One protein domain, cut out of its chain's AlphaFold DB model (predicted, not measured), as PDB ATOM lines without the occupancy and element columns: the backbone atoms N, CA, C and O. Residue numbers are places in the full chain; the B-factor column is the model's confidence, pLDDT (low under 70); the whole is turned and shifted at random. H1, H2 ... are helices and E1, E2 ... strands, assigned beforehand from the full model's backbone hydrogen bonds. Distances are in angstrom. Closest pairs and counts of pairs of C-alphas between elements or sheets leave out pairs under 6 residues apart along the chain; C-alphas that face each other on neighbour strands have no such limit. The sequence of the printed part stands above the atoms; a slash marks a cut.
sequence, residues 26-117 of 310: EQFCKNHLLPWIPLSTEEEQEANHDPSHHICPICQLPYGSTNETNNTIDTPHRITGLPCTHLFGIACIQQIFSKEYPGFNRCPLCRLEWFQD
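AT A GLANCE: This is residues 26 to 117 of the 310 residues of the protein "RING-type domain-containing protein" of Amniculicola lignicola CBS 123094 (UniProt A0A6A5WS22). With little regular structure, the domain has a small hairpin, E1 and E2, near its middle, leading straight into helix H4, with long loops round them. Residues 41 to 46 of H2 stick out. The 92 printed residues include H1, H2, H3, E1, E2 and H4 in chain order, mostly helix, with one antiparallel sheet, E1 - E2. The whole is compact, radius of gyration of the C-alphas 13.0 A, spanning 37 by 30 by 22 A.

IN THESE COORDINATES: H1 is residues 26 to 32, from C-alpha 26 at (50.207, 15.870, -31.292). H2 is 41 to 47, H3 51 to 54, E1 76 to 78 and E2 87 to 89. H4, 90 to 99, is 14.4 A long, ending at (39.031, 15.433, -41.379).

HOW THE PARTS SIT: In the hairpin E1 and E2, N 77 and O 88 are 2.7 A apart, within hydrogen-bond range. The closest C-alphas of E1 and H4, His 77 and Ile 90, are 5.6 A apart. H2 and H3 are close but not clearly touching, closest C-alphas Ala 47 and His 53, 6.2 A. H1 is apart from H4. Every O i to N i+4 pair is within range in H1, H2 and H4; H3 is too short for one.

THE WHOLE: The farthest C-alphas, His 49 and Asp 117, are 37.2 A apart. The printed part has no cut. H3 to E1 is a long link. Residues 34 to 53 have pLDDT under 70.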
ATOM      1  N   GLU A  26      48.980  16.653 -31.101       88.94
ATOM      2  CA  GLU A  26      50.207  15.870 -31.292       88.94
ATOM      3  C   GLU A  26      50.587  15.119 -30.019       88.94
ATOM      4  O   GLU A  26      50.894  13.930 -30.075       88.94
ATOM      5  N   GLN A  27      50.532  15.790 -28.863       89.00
ATOM      6  CA  GLN A  27      50.770  15.144 -27.573       89.00
ATOM      7  C   GLN A  27      49.724  14.067 -27.296       89.00
ATOM      8  O   GLN A  27      50.076  12.983 -26.831       89.00
ATOM      9  N   PHE A  28      48.455  14.340 -27.608       90.31
ATOM     10  CA  PHE A  28      47.393  13.364 -27.428       90.31
ATOM     11  C   PHE A  28      47.606  12.127 -28.298       90.31
ATOM     12  O   PHE A  28      47.629  11.012 -27.781       90.31
ATOM     13  N   CYS A  29      47.853  12.313 -29.593       89.00
ATOM     14  CA  CYS A  29      48.144  11.214 -30.503       89.00
ATOM     15  C   CYS A  29      49.385  10.426 -30.066       89.00
ATOM     16  O   CYS A  29      49.375   9.199 -30.067       89.00
ATOM     17  N   LYS A  30      50.444  11.120 -29.642       89.12
ATOM     18  CA  LYS A  30      51.699  10.488 -29.231       89.12
ATOM     19  C   LYS A  30      51.588   9.710 -27.923       89.12
ATOM     20  O   LYS A  30      52.267   8.702 -27.794       89.12
ATOM     21  N   ASN A  31      50.801  10.175 -26.956       88.50
ATOM     22  CA  ASN A  31      50.804   9.613 -25.601       88.50
ATOM     23  C   ASN A  31      49.582   8.729 -25.308       88.50
ATOM     24  O   ASN A  31      49.657   7.871 -24.432       88.50
ATOM     25  N   HIS A  32      48.470   8.932 -26.023       87.31
ATOM     26  CA  HIS A  32      47.181   8.300 -25.725       87.31
ATOM     27  C   HIS A  32      46.618   7.441 -26.869       87.31
ATOM     28  O   HIS A  32      45.671   6.696 -26.624       87.31
ATOM     29  N   LEU A  33      47.204   7.505 -28.078       85.50
ATOM     30  CA  LEU A  33      46.879   6.627 -29.220       85.50
ATOM     31  C   LEU A  33      47.993   5.618 -29.561       85.50
ATOM     32  O   LEU A  33      48.040   5.091 -30.675       85.50
ATOM     33  N   LEU A  34      48.939   5.390 -28.643       68.25
ATOM     34  CA  LEU A  34      50.069   4.475 -28.851       68.25
ATOM     35  C   LEU A  34      49.604   3.058 -29.215       68.25
ATOM     36  O   LEU A  34      48.518   2.658 -28.807       68.25
ATOM     37  N   PRO A  35      50.403   2.294 -29.987       58.31
ATOM     38  CA  PRO A  35      49.943   1.071 -30.627       58.31
ATOM     39  C   PRO A  35      49.349   0.098 -29.612       58.31
ATOM     40  O   PRO A  35      49.914  -0.131 -28.543       58.31
ATOM     41  N   TRP A  36      48.187  -0.428 -29.996       57.34
ATOM     42  CA  TRP A  36      47.394  -1.430 -29.297       57.34
ATOM     43  C   TRP A  36      48.269  -2.406 -28.505       57.34
ATOM     44  O   TRP A  36      49.040  -3.173 -29.082       57.34
ATOM     45  N   ILE A  37      48.138  -2.364 -27.179       56.69
ATOM     46  CA  ILE A  37      48.550  -3.484 -26.342       56.69
ATOM     47  C   ILE A  37      47.451  -4.529 -26.543       56.69
ATOM     48  O   ILE A  37      46.284  -4.186 -26.321       56.69
ATOM     49  N   PRO A  38      47.782  -5.753 -26.992       55.62
ATOM     50  CA  PRO A  38      46.813  -6.830 -27.036       55.62
ATOM     51  C   PRO A  38      46.093  -6.913 -25.699       55.62
ATOM     52  O   PRO A  38      46.757  -6.897 -24.659       55.62
ATOM     53  N   LEU A  39      44.758  -6.949 -25.728       57.84
ATOM     54  CA  LEU A  39      43.984  -7.241 -24.527       57.84
ATOM     55  C   LEU A  39      44.581  -8.504 -23.902       57.84
ATOM     56  O   LEU A  39      44.954  -9.445 -24.607       57.84
ATOM     57  N   SER A  40      44.749  -8.499 -22.583       62.19
ATOM     58  CA  SER A  40      45.176  -9.716 -21.899       62.19
ATOM     59  C   SER A  40      44.194 -10.848 -22.237       62.19
ATOM     60  O   SER A  40      43.013 -10.602 -22.486       62.19
ATOM     61  N   THR A  41      44.655 -12.099 -22.252       58.53
ATOM     62  CA  THR A  41      43.817 -13.267 -22.589       58.53
ATOM     63  C   THR A  41      42.536 -13.370 -21.750       58.53
ATOM     64  O   THR A  41      41.587 -14.024 -22.168       58.53
ATOM     65  N   GLU A  42      42.495 -12.727 -20.580       61.06
ATOM     66  CA  GLU A  42      41.324 -12.645 -19.698       61.06
ATOM     67  C   GLU A  42      40.337 -11.546 -20.145       61.06
ATOM     68  O   GLU A  42      39.135 -11.790 -20.218       61.06
ATOM     69  N   GLU A  43      40.825 -10.370 -20.555       61.44
ATOM     70  CA  GLU A  43      39.984  -9.293 -21.107       61.44
ATOM     71  C   GLU A  43      39.437  -9.636 -22.500       61.44
ATOM     72  O   GLU A  43      38.317  -9.251 -22.833       61.44
ATOM     73  N   GLU A  44      40.187 -10.389 -23.315       60.53
ATOM     74  CA  GLU A  44      39.664 -10.954 -24.567       60.53
ATOM     75  C   GLU A  44      38.511 -11.929 -24.295       60.53
ATOM     76  O   GLU A  44      37.528 -11.940 -25.037       60.53
ATOM     77  N   GLN A  45      38.590 -12.729 -23.229       55.66
ATOM     78  CA  GLN A  45      37.529 -13.666 -22.850       55.66
ATOM     79  C   GLN A  45      36.271 -12.953 -22.338       55.66
ATOM     80  O   GLN A  45      35.170 -13.353 -22.714       55.66
ATOM     81  N   GLU A  46      36.409 -11.874 -21.561       60.72
ATOM     82  CA  GLU A  46      35.264 -11.067 -21.115       60.72
ATOM     83  C   GLU A  46      34.646 -10.234 -22.248       60.72
ATOM     84  O   GLU A  46      33.420 -10.151 -22.356       60.72
ATOM     85  N   ALA A  47      35.461  -9.668 -23.144       56.03
ATOM     86  CA  ALA A  47      34.962  -8.970 -24.329       56.03
ATOM     87  C   ALA A  47      34.205  -9.917 -25.279       56.03
ATOM     88  O   ALA A  47      33.201  -9.515 -25.860       56.03
ATOM     89  N   ASN A  48      34.628 -11.185 -25.369       53.88
ATOM     90  CA  ASN A  48      33.975 -12.233 -26.162       53.88
ATOM     91  C   ASN A  48      32.607 -12.697 -25.617       53.88
ATOM     92  O   ASN A  48      31.952 -13.529 -26.252       53.88
ATOM     93  N   HIS A  49      32.156 -12.215 -24.454       57.69
ATOM     94  CA  HIS A  49      30.854 -12.581 -23.882       57.69
ATOM     95  C   HIS A  49      29.712 -11.612 -24.221       57.69
ATOM     96  O   HIS A  49      28.552 -11.997 -24.061       57.69
ATOM     97  N   ASP A  50      29.995 -10.421 -24.764       61.25
ATOM     98  CA  ASP A  50      28.969  -9.497 -25.265       61.25
ATOM     99  C   ASP A  50      29.227  -9.135 -26.743       61.25
ATOM    100  O   ASP A  50      30.159  -8.385 -27.045       61.25
ATOM    101  N   PRO A  51      28.399  -9.613 -27.692       60.75
ATOM    102  CA  PRO A  51      28.592  -9.353 -29.117       60.75
ATOM    103  C   PRO A  51      28.537  -7.862 -29.489       60.75
ATOM    104  O   PRO A  51      29.060  -7.480 -30.537       60.75
ATOM    105  N   SER A  52      27.946  -7.004 -28.648       63.34
ATOM    106  CA  SER A  52      27.927  -5.553 -28.870       63.34
ATOM    107  C   SER A  52      29.298  -4.891 -28.666       63.34
ATOM    108  O   SER A  52      29.562  -3.840 -29.251       63.34
ATOM    109  N   HIS A  53      30.212  -5.530 -27.929       68.44
ATOM    110  CA  HIS A  53      31.579  -5.046 -27.716       68.44
ATOM    111  C   HIS A  53      32.531  -5.333 -28.887       68.44
ATOM    112  O   HIS A  53      33.675  -4.878 -28.863       68.44
ATOM    113  N   HIS A  54      32.072  -6.024 -29.935       83.19
ATOM    114  CA  HIS A  54      32.875  -6.304 -31.130       83.19
ATOM    115  C   HIS A  54      32.636  -5.335 -32.290       83.19
ATOM    116  O   HIS A  54      33.219  -5.523 -33.356       83.19
ATOM    117  N   ILE A  55      31.799  -4.311 -32.108       91.38
ATOM    118  CA  ILE A  55      31.445  -3.350 -33.158       91.38
ATOM    119  C   ILE A  55      32.024  -1.976 -32.814       91.38
ATOM    120  O   ILE A  55      31.907  -1.490 -31.690       91.38
ATOM    121  N   CYS A  56      32.637  -1.326 -33.801       91.81
ATOM    122  CA  CYS A  56      33.114   0.043 -33.668       91.81
ATOM    123  C   CYS A  56      31.920   1.015 -33.625       91.81
ATOM    124  O   CYS A  56      31.144   1.067 -34.580       91.81
ATOM    125  N   PRO A  57      31.774   1.858 -32.586       92.44
ATOM    126  CA  PRO A  57      30.617   2.748 -32.459       92.44
ATOM    127  C   PRO A  57      30.607   3.907 -33.473       92.44
ATOM    128  O   PRO A  57      29.590   4.584 -33.607       92.44
ATOM    129  N   ILE A  58      31.715   4.146 -34.188       92.31
ATOM    130  CA  ILE A  58      31.812   5.196 -35.215       92.31
ATOM    131  C   ILE A  58      31.287   4.685 -36.561       92.31
ATOM    132  O   ILE A  58      30.393   5.297 -37.137       92.31
ATOM    133  N   CYS A  59      31.827   3.569 -37.064       93.12
ATOM    134  CA  CYS A  59      31.463   3.030 -38.379       93.12
ATOM    135  C   CYS A  59      30.377   1.945 -38.327       93.12
ATOM    136  O   CYS A  59      29.856   1.576 -39.373       93.12
ATOM    137  N   GLN A  60      30.030   1.448 -37.134       93.81
ATOM    138  CA  GLN A  60      29.074   0.356 -36.912       93.81
ATOM    139  C   GLN A  60      29.466  -0.961 -37.612       93.81
ATOM    140  O   GLN A  60      28.617  -1.812 -37.874       93.81
ATOM    141  N   LEU A  61      30.762  -1.146 -37.891       93.38
ATOM    142  CA  LEU A  61      31.325  -2.377 -38.442       93.38
ATOM    143  C   LEU A  61      32.062  -3.177 -37.359       93.38
ATOM    144  O   LEU A  61      32.560  -2.587 -36.394       93.38
ATOM    145  N   PRO A  62      32.168  -4.510 -37.509       91.75
ATOM    146  CA  PRO A  62      32.966  -5.333 -36.611       91.75
ATOM    147  C   PRO A  62      34.433  -4.895 -36.593       91.75
ATOM    148  O   PRO A  62      35.002  -4.583 -37.644       91.75
ATOM    149  N   TYR A  63      35.072  -4.926 -35.428       89.38
ATOM    150  CA  TYR A  63      36.517  -4.746 -35.341       89.38
ATOM    151  C   TYR A  63      37.252  -5.786 -36.195       89.38
ATOM    152  O   TYR A  63      36.847  -6.945 -36.276       89.38
ATOM    153  N   GLY A  64      38.329  -5.364 -36.856       87.81
ATOM    154  CA  GLY A  64      39.026  -6.162 -37.868       87.81
ATOM    155  C   GLY A  64      38.491  -5.974 -39.293       87.81
ATOM    156  O   GLY A  64      39.117  -6.455 -40.236       87.81
ATOM    157  N   SER A  65      37.385  -5.244 -39.478       92.56
ATOM    158  CA  SER A  65      36.936  -4.820 -40.810       92.56
ATOM    159  C   SER A  65      37.912  -3.813 -41.423       92.56
ATOM    160  O   SER A  65      38.516  -3.007 -40.715       92.56
ATOM    161  N   THR A  66      38.054  -3.819 -42.746       92.69
ATOM    162  CA  THR A  66      38.839  -2.803 -43.458       92.69
ATOM    163  C   THR A  66      38.048  -1.498 -43.541       92.69
ATOM    164  O   THR A  66      36.923  -1.485 -44.037       92.69
ATOM    165  N   ASN A  67      38.631  -0.387 -43.092       87.44
ATOM    166  CA  ASN A  67      38.076   0.941 -43.323       87.44
ATOM    167  C   ASN A  67      38.308   1.333 -44.789       87.44
ATOM    168  O   ASN A  67      39.442   1.520 -45.228       87.44
ATOM    169  N   GLU A  68      37.228   1.475 -45.553       87.00
ATOM    170  CA  GLU A  68      37.290   1.751 -46.994       87.00
ATOM    171  C   GLU A  68      37.909   3.116 -47.334       87.00
ATOM    172  O   GLU A  68      38.405   3.307 -48.440       87.00
ATOM    173  N   THR A  69      37.915   4.077 -46.400       82.62
ATOM    174  CA  THR A  69      38.414   5.432 -46.687       82.62
ATOM    175  C   THR A  69      39.940   5.502 -46.720       82.62
ATOM    176  O   THR A  69      40.501   6.268 -47.499       82.62
ATOM    177  N   ASN A  70      40.622   4.749 -45.857       83.94
ATOM    178  CA  ASN A  70      42.085   4.769 -45.729       83.94
ATOM    179  C   ASN A  70      42.732   3.390 -45.937       83.94
ATOM    180  O   ASN A  70      43.953   3.280 -45.856       83.94
ATOM    181  N   ASN A  71      41.933   2.362 -46.239       88.12
ATOM    182  CA  ASN A  71      42.358   0.987 -46.482       88.12
ATOM    183  C   ASN A  71      43.176   0.382 -45.322       88.12
ATOM    184  O   ASN A  71      44.120  -0.378 -45.546       88.12
ATOM    185  N   THR A  72      42.839   0.736 -44.078       88.50
ATOM    186  CA  THR A  72      43.465   0.180 -42.871       88.50
ATOM    187  C   THR A  72      42.490  -0.706 -42.102       88.50
ATOM    188  O   THR A  72      41.278  -0.511 -42.142       88.50
ATOM    189  N   ILE A  73      43.015  -1.723 -41.417       89.31
ATOM    190  CA  ILE A  73      42.210  -2.624 -40.585       89.31
ATOM    191  C   ILE A  73      41.787  -1.873 -39.320       89.31
ATOM    192  O   ILE A  73      42.630  -1.344 -38.595       89.31
ATOM    193  N   ASP A  74      40.486  -1.847 -39.046       89.81
ATOM    194  CA  ASP A  74      39.910  -1.128 -37.916       89.81
ATOM    195  C   ASP A  74      39.998  -1.974 -36.638       89.81
ATOM    196  O   ASP A  74      39.067  -2.686 -36.258       89.81
ATOM    197  N   THR A  75      41.164  -1.964 -35.993       89.06
ATOM    198  CA  THR A  75      41.393  -2.677 -34.728       89.06
ATOM    199  C   THR A  75      40.807  -1.904 -33.541       89.06
ATOM    200  O   THR A  75      40.776  -0.668 -33.568       89.06
ATOM    201  N   PRO A  76      40.325  -2.600 -32.492       88.81
ATOM    202  CA  PRO A  76      39.750  -1.937 -31.332       88.81
ATOM    203  C   PRO A  76      40.848  -1.199 -30.572       88.81
ATOM    204  O   PRO A  76      41.915  -1.748 -30.309       88.81
ATOM    205  N   HIS A  77      40.588   0.041 -30.187       86.50
ATOM    206  CA  HIS A  77      41.550   0.893 -29.515       86.50
ATOM    207  C   HIS A  77      40.899   1.643 -28.355       86.50
ATOM    208  O   HIS A  77      39.851   2.275 -28.512       86.50
ATOM    209  N   ARG A  78      41.534   1.569 -27.179       86.88
ATOM    210  CA  ARG A  78      41.137   2.313 -25.981       86.88
ATOM    211  C   ARG A  78      42.070   3.496 -25.799       86.88
ATOM    212  O   ARG A  78      43.275   3.315 -25.680       86.88
ATOM    213  N   ILE A  79      41.495   4.685 -25.690       86.50
ATOM    214  CA  ILE A  79      42.253   5.884 -25.335       86.50
ATOM    215  C   ILE A  79      42.679   5.773 -23.873       86.50
ATOM    216  O   ILE A  79      41.852   5.554 -22.988       86.50
ATOM    217  N   THR A  80      43.976   5.906 -23.619       83.94
ATOM    218  CA  THR A  80      44.553   5.767 -22.277       83.94
ATOM    219  C   THR A  80      44.709   7.123 -21.590       83.94
ATOM    220  O   THR A  80      44.648   8.170 -22.228       83.94
ATOM    221  N   GLY A  81      44.910   7.130 -20.269       78.06
ATOM    222  CA  GLY A  81      45.210   8.354 -19.508       78.06
ATOM    223  C   GLY A  81      44.057   9.358 -19.396       78.06
ATOM    224  O   GLY A  81      44.258  10.459 -18.899       78.06
ATOM    225  N   LEU A  82      42.847   9.006 -19.831       82.81
ATOM    226  CA  LEU A  82      41.640   9.809 -19.649       82.81
ATOM    227  C   LEU A  82      40.589   9.023 -18.859       82.81
ATOM    228  O   LEU A  82      40.576   7.796 -18.917       82.81
ATOM    229  N   PRO A  83      39.664   9.704 -18.156       84.81
ATOM    230  CA  PRO A  83      38.580   9.029 -17.444       84.81
ATOM    231  C   PRO A  83      37.594   8.311 -18.381       84.81
ATOM    232  O   PRO A  83      36.818   7.478 -17.922       84.81
ATOM    233  N   CYS A  84      37.601   8.605 -19.688       84.88
ATOM    234  CA  CYS A  84      36.812   7.850 -20.655       84.88
ATOM    235  C   CYS A  84      37.528   6.555 -21.071       84.88
ATOM    236  O   CYS A  84      38.662   6.593 -21.536       84.88
ATOM    237  N   THR A  85      36.833   5.421 -20.988       84.50
ATOM    238  CA  THR A  85      37.353   4.085 -21.343       84.50
ATOM    239  C   THR A  85      36.721   3.505 -22.613       84.50
ATOM    240  O   THR A  85      36.830   2.307 -22.874       84.50
ATOM    241  N   HIS A  86      36.055   4.347 -23.408       89.19
ATOM    242  CA  HIS A  86      35.383   3.937 -24.640       89.19
ATOM    243  C   HIS A  86      36.366   3.334 -25.651       89.19
ATOM    244  O   HIS A  86      37.484   3.827 -25.823       89.19
ATOM    245  N   LEU A  87      35.909   2.278 -26.324       90.25
ATOM    246  CA  LEU A  87      36.620   1.605 -27.401       90.25
ATOM    247  C   LEU A  87      36.127   2.120 -28.749       90.25
ATOM    248  O   LEU A  87      34.927   2.294 -28.962       90.25
ATOM    249  N   PHE A  88      37.066   2.339 -29.657       92.00
ATOM    250  CA  PHE A  88      36.791   2.746 -31.024       92.00
ATOM    251  C   PHE A  88      37.728   2.027 -31.973       92.00
ATOM    252  O   PHE A  88      38.794   1.564 -31.583       92.00
ATOM    253  N   GLY A  89      37.361   1.998 -33.243       92.25
ATOM    254  CA  GLY A  89      38.264   1.563 -34.283       92.25
ATOM    255  C   GLY A  89      39.387   2.580 -34.497       92.25
ATOM    256  O   GLY A  89      39.119   3.782 -34.618       92.25
ATOM    257  N   ILE A  90      40.645   2.130 -34.526       90.56
ATOM    258  CA  ILE A  90      41.798   3.027 -34.698       90.56
ATOM    259  C   ILE A  90      41.744   3.790 -36.026       90.56
ATOM    260  O   ILE A  90      42.067   4.980 -36.063       90.56
ATOM    261  N   ALA A  91      41.280   3.146 -37.102       90.94
ATOM    262  CA  ALA A  91      41.162   3.767 -38.413       90.94
ATOM    263  C   ALA A  91      40.095   4.865 -38.383       90.94
ATOM    264  O   ALA A  91      40.299   5.950 -38.930       90.94
ATOM    265  N   CYS A  92      38.988   4.608 -37.681       91.44
ATOM    266  CA  CYS A  92      37.921   5.581 -37.477       91.44
ATOM    267  C   CYS A  92      38.373   6.788 -36.641       91.44
ATOM    268  O   CYS A  92      38.091   7.924 -37.019       91.44
ATOM    269  N   ILE A  93      39.109   6.576 -35.542       91.00
ATOM    270  CA  ILE A  93      39.673   7.684 -34.748       91.00
ATOM    271  C   ILE A  93      40.621   8.533 -35.604       91.00
ATOM    272  O   ILE A  93      40.501   9.758 -35.641       91.00
ATOM    273  N   GLN A  94      41.557   7.896 -36.311       89.38
ATOM    274  CA  GLN A  94      42.513   8.606 -37.166       89.38
ATOM    275  C   GLN A  94      41.804   9.417 -38.253       89.38
ATOM    276  O   GLN A  94      42.212  10.537 -38.554       89.38
ATOM    277  N   GLN A  95      40.716   8.878 -38.807       89.56
ATOM    278  CA  GLN A  95      39.886   9.572 -39.782       89.56
ATOM    279  C   GLN A  95      39.157  10.787 -39.187       89.56
ATOM    280  O   GLN A  95      39.059  11.818 -39.850       89.56
ATOM    281  N   ILE A  96      38.661  10.695 -37.948       89.88
ATOM    282  CA  ILE A  96      38.079  11.847 -37.241       89.88
ATOM    283  C   ILE A  96      39.128  12.956 -37.099       89.88
ATOM    284  O   ILE A  96      38.837  14.118 -37.379       89.88
ATOM    285  N   PHE A  97      40.363  12.603 -36.734       87.62
ATOM    286  CA  PHE A  97      41.443  13.578 -36.569       87.62
ATOM    287  C   PHE A  97      41.970  14.156 -37.877       87.62
ATOM    288  O   PHE A  97      42.466  15.281 -37.863       87.62
ATOM    289  N   SER A  98      41.901  13.417 -38.984       83.81
ATOM    290  CA  SER A  98      42.382  13.899 -40.282       83.81
ATOM    291  C   SER A  98      41.390  14.818 -40.985       83.81
ATOM    292  O   SER A  98      41.807  15.689 -41.740       83.81
ATOM    293  N   LYS A  99      40.088  14.638 -40.743       77.81
ATOM    294  CA  LYS A  99      39.031  15.433 -41.379       77.81
ATOM    295  C   LYS A  99      38.621  16.680 -40.593       77.81
ATOM    296  O   LYS A  99      37.812  17.444 -41.104       77.81
ATOM    297  N   GLU A 100      39.147  16.852 -39.377       76.25
ATOM    298  CA  GLU A 100      38.931  18.028 -38.513       76.25
ATOM    299  C   GLU A 100      37.449  18.424 -38.394       76.25
ATOM    300  O   GLU A 100      37.075  19.592 -38.433       76.25
ATOM    301  N   TYR A 101      36.573  17.422 -38.264       77.94
ATOM    302  CA  TYR A 101      35.144  17.656 -38.061       77.94
ATOM    303  C   TYR A 101      34.891  18.459 -36.779       77.94
ATOM    304  O   TYR A 101      35.589  18.229 -35.798       77.94
ATOM    305  N   PRO A 102      33.854  19.313 -36.704       75.06
ATOM    306  CA  PRO A 102      33.521  20.019 -35.469       75.06
ATOM    307  C   PRO A 102      33.441  19.065 -34.268       75.06
ATOM    308  O   PRO A 102      32.692  18.086 -34.283       75.06
ATOM    309  N   GLY A 103      34.239  19.335 -33.231       81.44
ATOM    310  CA  GLY A 103      34.343  18.468 -32.056       81.44
ATOM    311  C   GLY A 103      35.212  17.218 -32.237       81.44
ATOM    312  O   GLY A 103      35.127  16.313 -31.406       81.44
ATOM    313  N   PHE A 104      36.070  17.149 -33.265       89.50
ATOM    314  CA  PHE A 104      37.047  16.065 -33.456       89.50
ATOM    315  C   PHE A 104      38.001  15.916 -32.267       89.50
ATOM    316  O   PHE A 104      38.577  14.856 -32.057       89.50
ATOM    317  N   ASN A 105      38.149  16.965 -31.466       90.81
ATOM    318  CA  ASN A 105      38.925  16.973 -30.242       90.81
ATOM    319  C   ASN A 105      38.169  16.398 -29.029       90.81
ATOM    320  O   ASN A 105      38.604  16.604 -27.898       90.81
ATOM    321  N   ARG A 106      37.035  15.707 -29.221       91.88
ATOM    322  CA  ARG A 106      36.192  15.147 -28.151       91.88
ATOM    323  C   ARG A 106      35.816  13.694 -28.425       91.88
ATOM    324  O   ARG A 106      35.694  13.257 -29.562       91.88
ATOM    325  N   CYS A 107      35.528  12.968 -27.350       92.12
ATOM    326  CA  CYS A 107      34.981  11.619 -27.405       92.12
ATOM    327  C   CYS A 107      33.609  11.580 -28.100       92.12
ATOM    328  O   CYS A 107      32.685  12.226 -27.602       92.12
ATOM    329  N   PRO A 108      33.405  10.767 -29.154       92.12
ATOM    330  CA  PRO A 108      32.109  10.659 -29.830       92.12
ATOM    331  C   PRO A 108      30.955  10.199 -28.928       92.12
ATOM    332  O   PRO A 108      29.805  10.552 -29.177       92.12
ATOM    333  N   LEU A 109      31.249   9.433 -27.869       92.50
ATOM    334  CA  LEU A 109      30.230   8.867 -26.980       92.50
ATOM    335  C   LEU A 109      29.928   9.765 -25.777       92.50
ATOM    336  O   LEU A 109      28.780  10.143 -25.561       92.50
ATOM    337  N   CYS A 110      30.947  10.145 -25.000       92.50
ATOM    338  CA  CYS A 110      30.748  10.938 -23.779       92.50
ATOM    339  C   CYS A 110      31.085  12.424 -23.915       92.50
ATOM    340  O   CYS A 110      30.954  13.160 -22.941       92.50
ATOM    341  N   ARG A 111      31.546  12.873 -25.090       91.44
ATOM    342  CA  ARG A 111      31.933  14.267 -25.383       91.44
ATOM    343  C   ARG A 111      33.046  14.835 -24.497       91.44
ATOM    344  O   ARG A 111      33.296  16.041 -24.541       91.44
ATOM    345  N   LEU A 112      33.731  13.978 -23.734       89.94
ATOM    346  CA  LEU A 112      34.929  14.345 -22.990       89.94
ATOM    347  C   LEU A 112      35.980  14.862 -23.969       89.94
ATOM    348  O   LEU A 112      36.309  14.181 -24.938       89.94
ATOM    349  N   GLU A 113      36.502  16.050 -23.707       89.75
ATOM    350  CA  GLU A 113      37.543  16.656 -24.526       89.75
ATOM    351  C   GLU A 113      38.833  15.837 -24.431       89.75
ATOM    352  O   GLU A 113      39.343  15.570 -23.342       89.75
ATOM    353  N   TRP A 114      39.337  15.411 -25.585       90.31
ATOM    354  CA  TRP A 114      40.550  14.630 -25.775       90.31
ATOM    355  C   TRP A 114      41.796  15.489 -25.903       90.31
ATOM    356  O   TRP A 114      42.836  15.060 -25.423       90.31
ATOM    357  N   PHE A 115      41.718  16.683 -26.470       89.31
ATOM    358  CA  PHE A 115      42.810  17.657 -26.510       89.31
ATOM    359  C   PHE A 115      42.231  19.042 -26.777       89.31
ATOM    360  O   PHE A 115      41.083  19.161 -27.205       89.31
ATOM    361  N   GLN A 116      43.013  20.087 -26.524       85.19
ATOM    362  CA  GLN A 116      42.567  21.430 -26.860       85.19
ATOM    363  C   GLN A 116      42.624  21.612 -28.372       85.19
ATOM    364  O   GLN A 116      43.668  21.394 -28.989       85.19
ATOM    365  N   ASP A 117      41.501  22.031 -28.947       80.88
ATOM    366  CA  ASP A 117      41.479  22.496 -30.322       80.88
ATOM    367  C   ASP A 117      42.141  23.877 -30.378       80.88
ATOM    368  O   ASP A 117      41.635  24.870 -29.845       80.88
TER     369      ASP A 117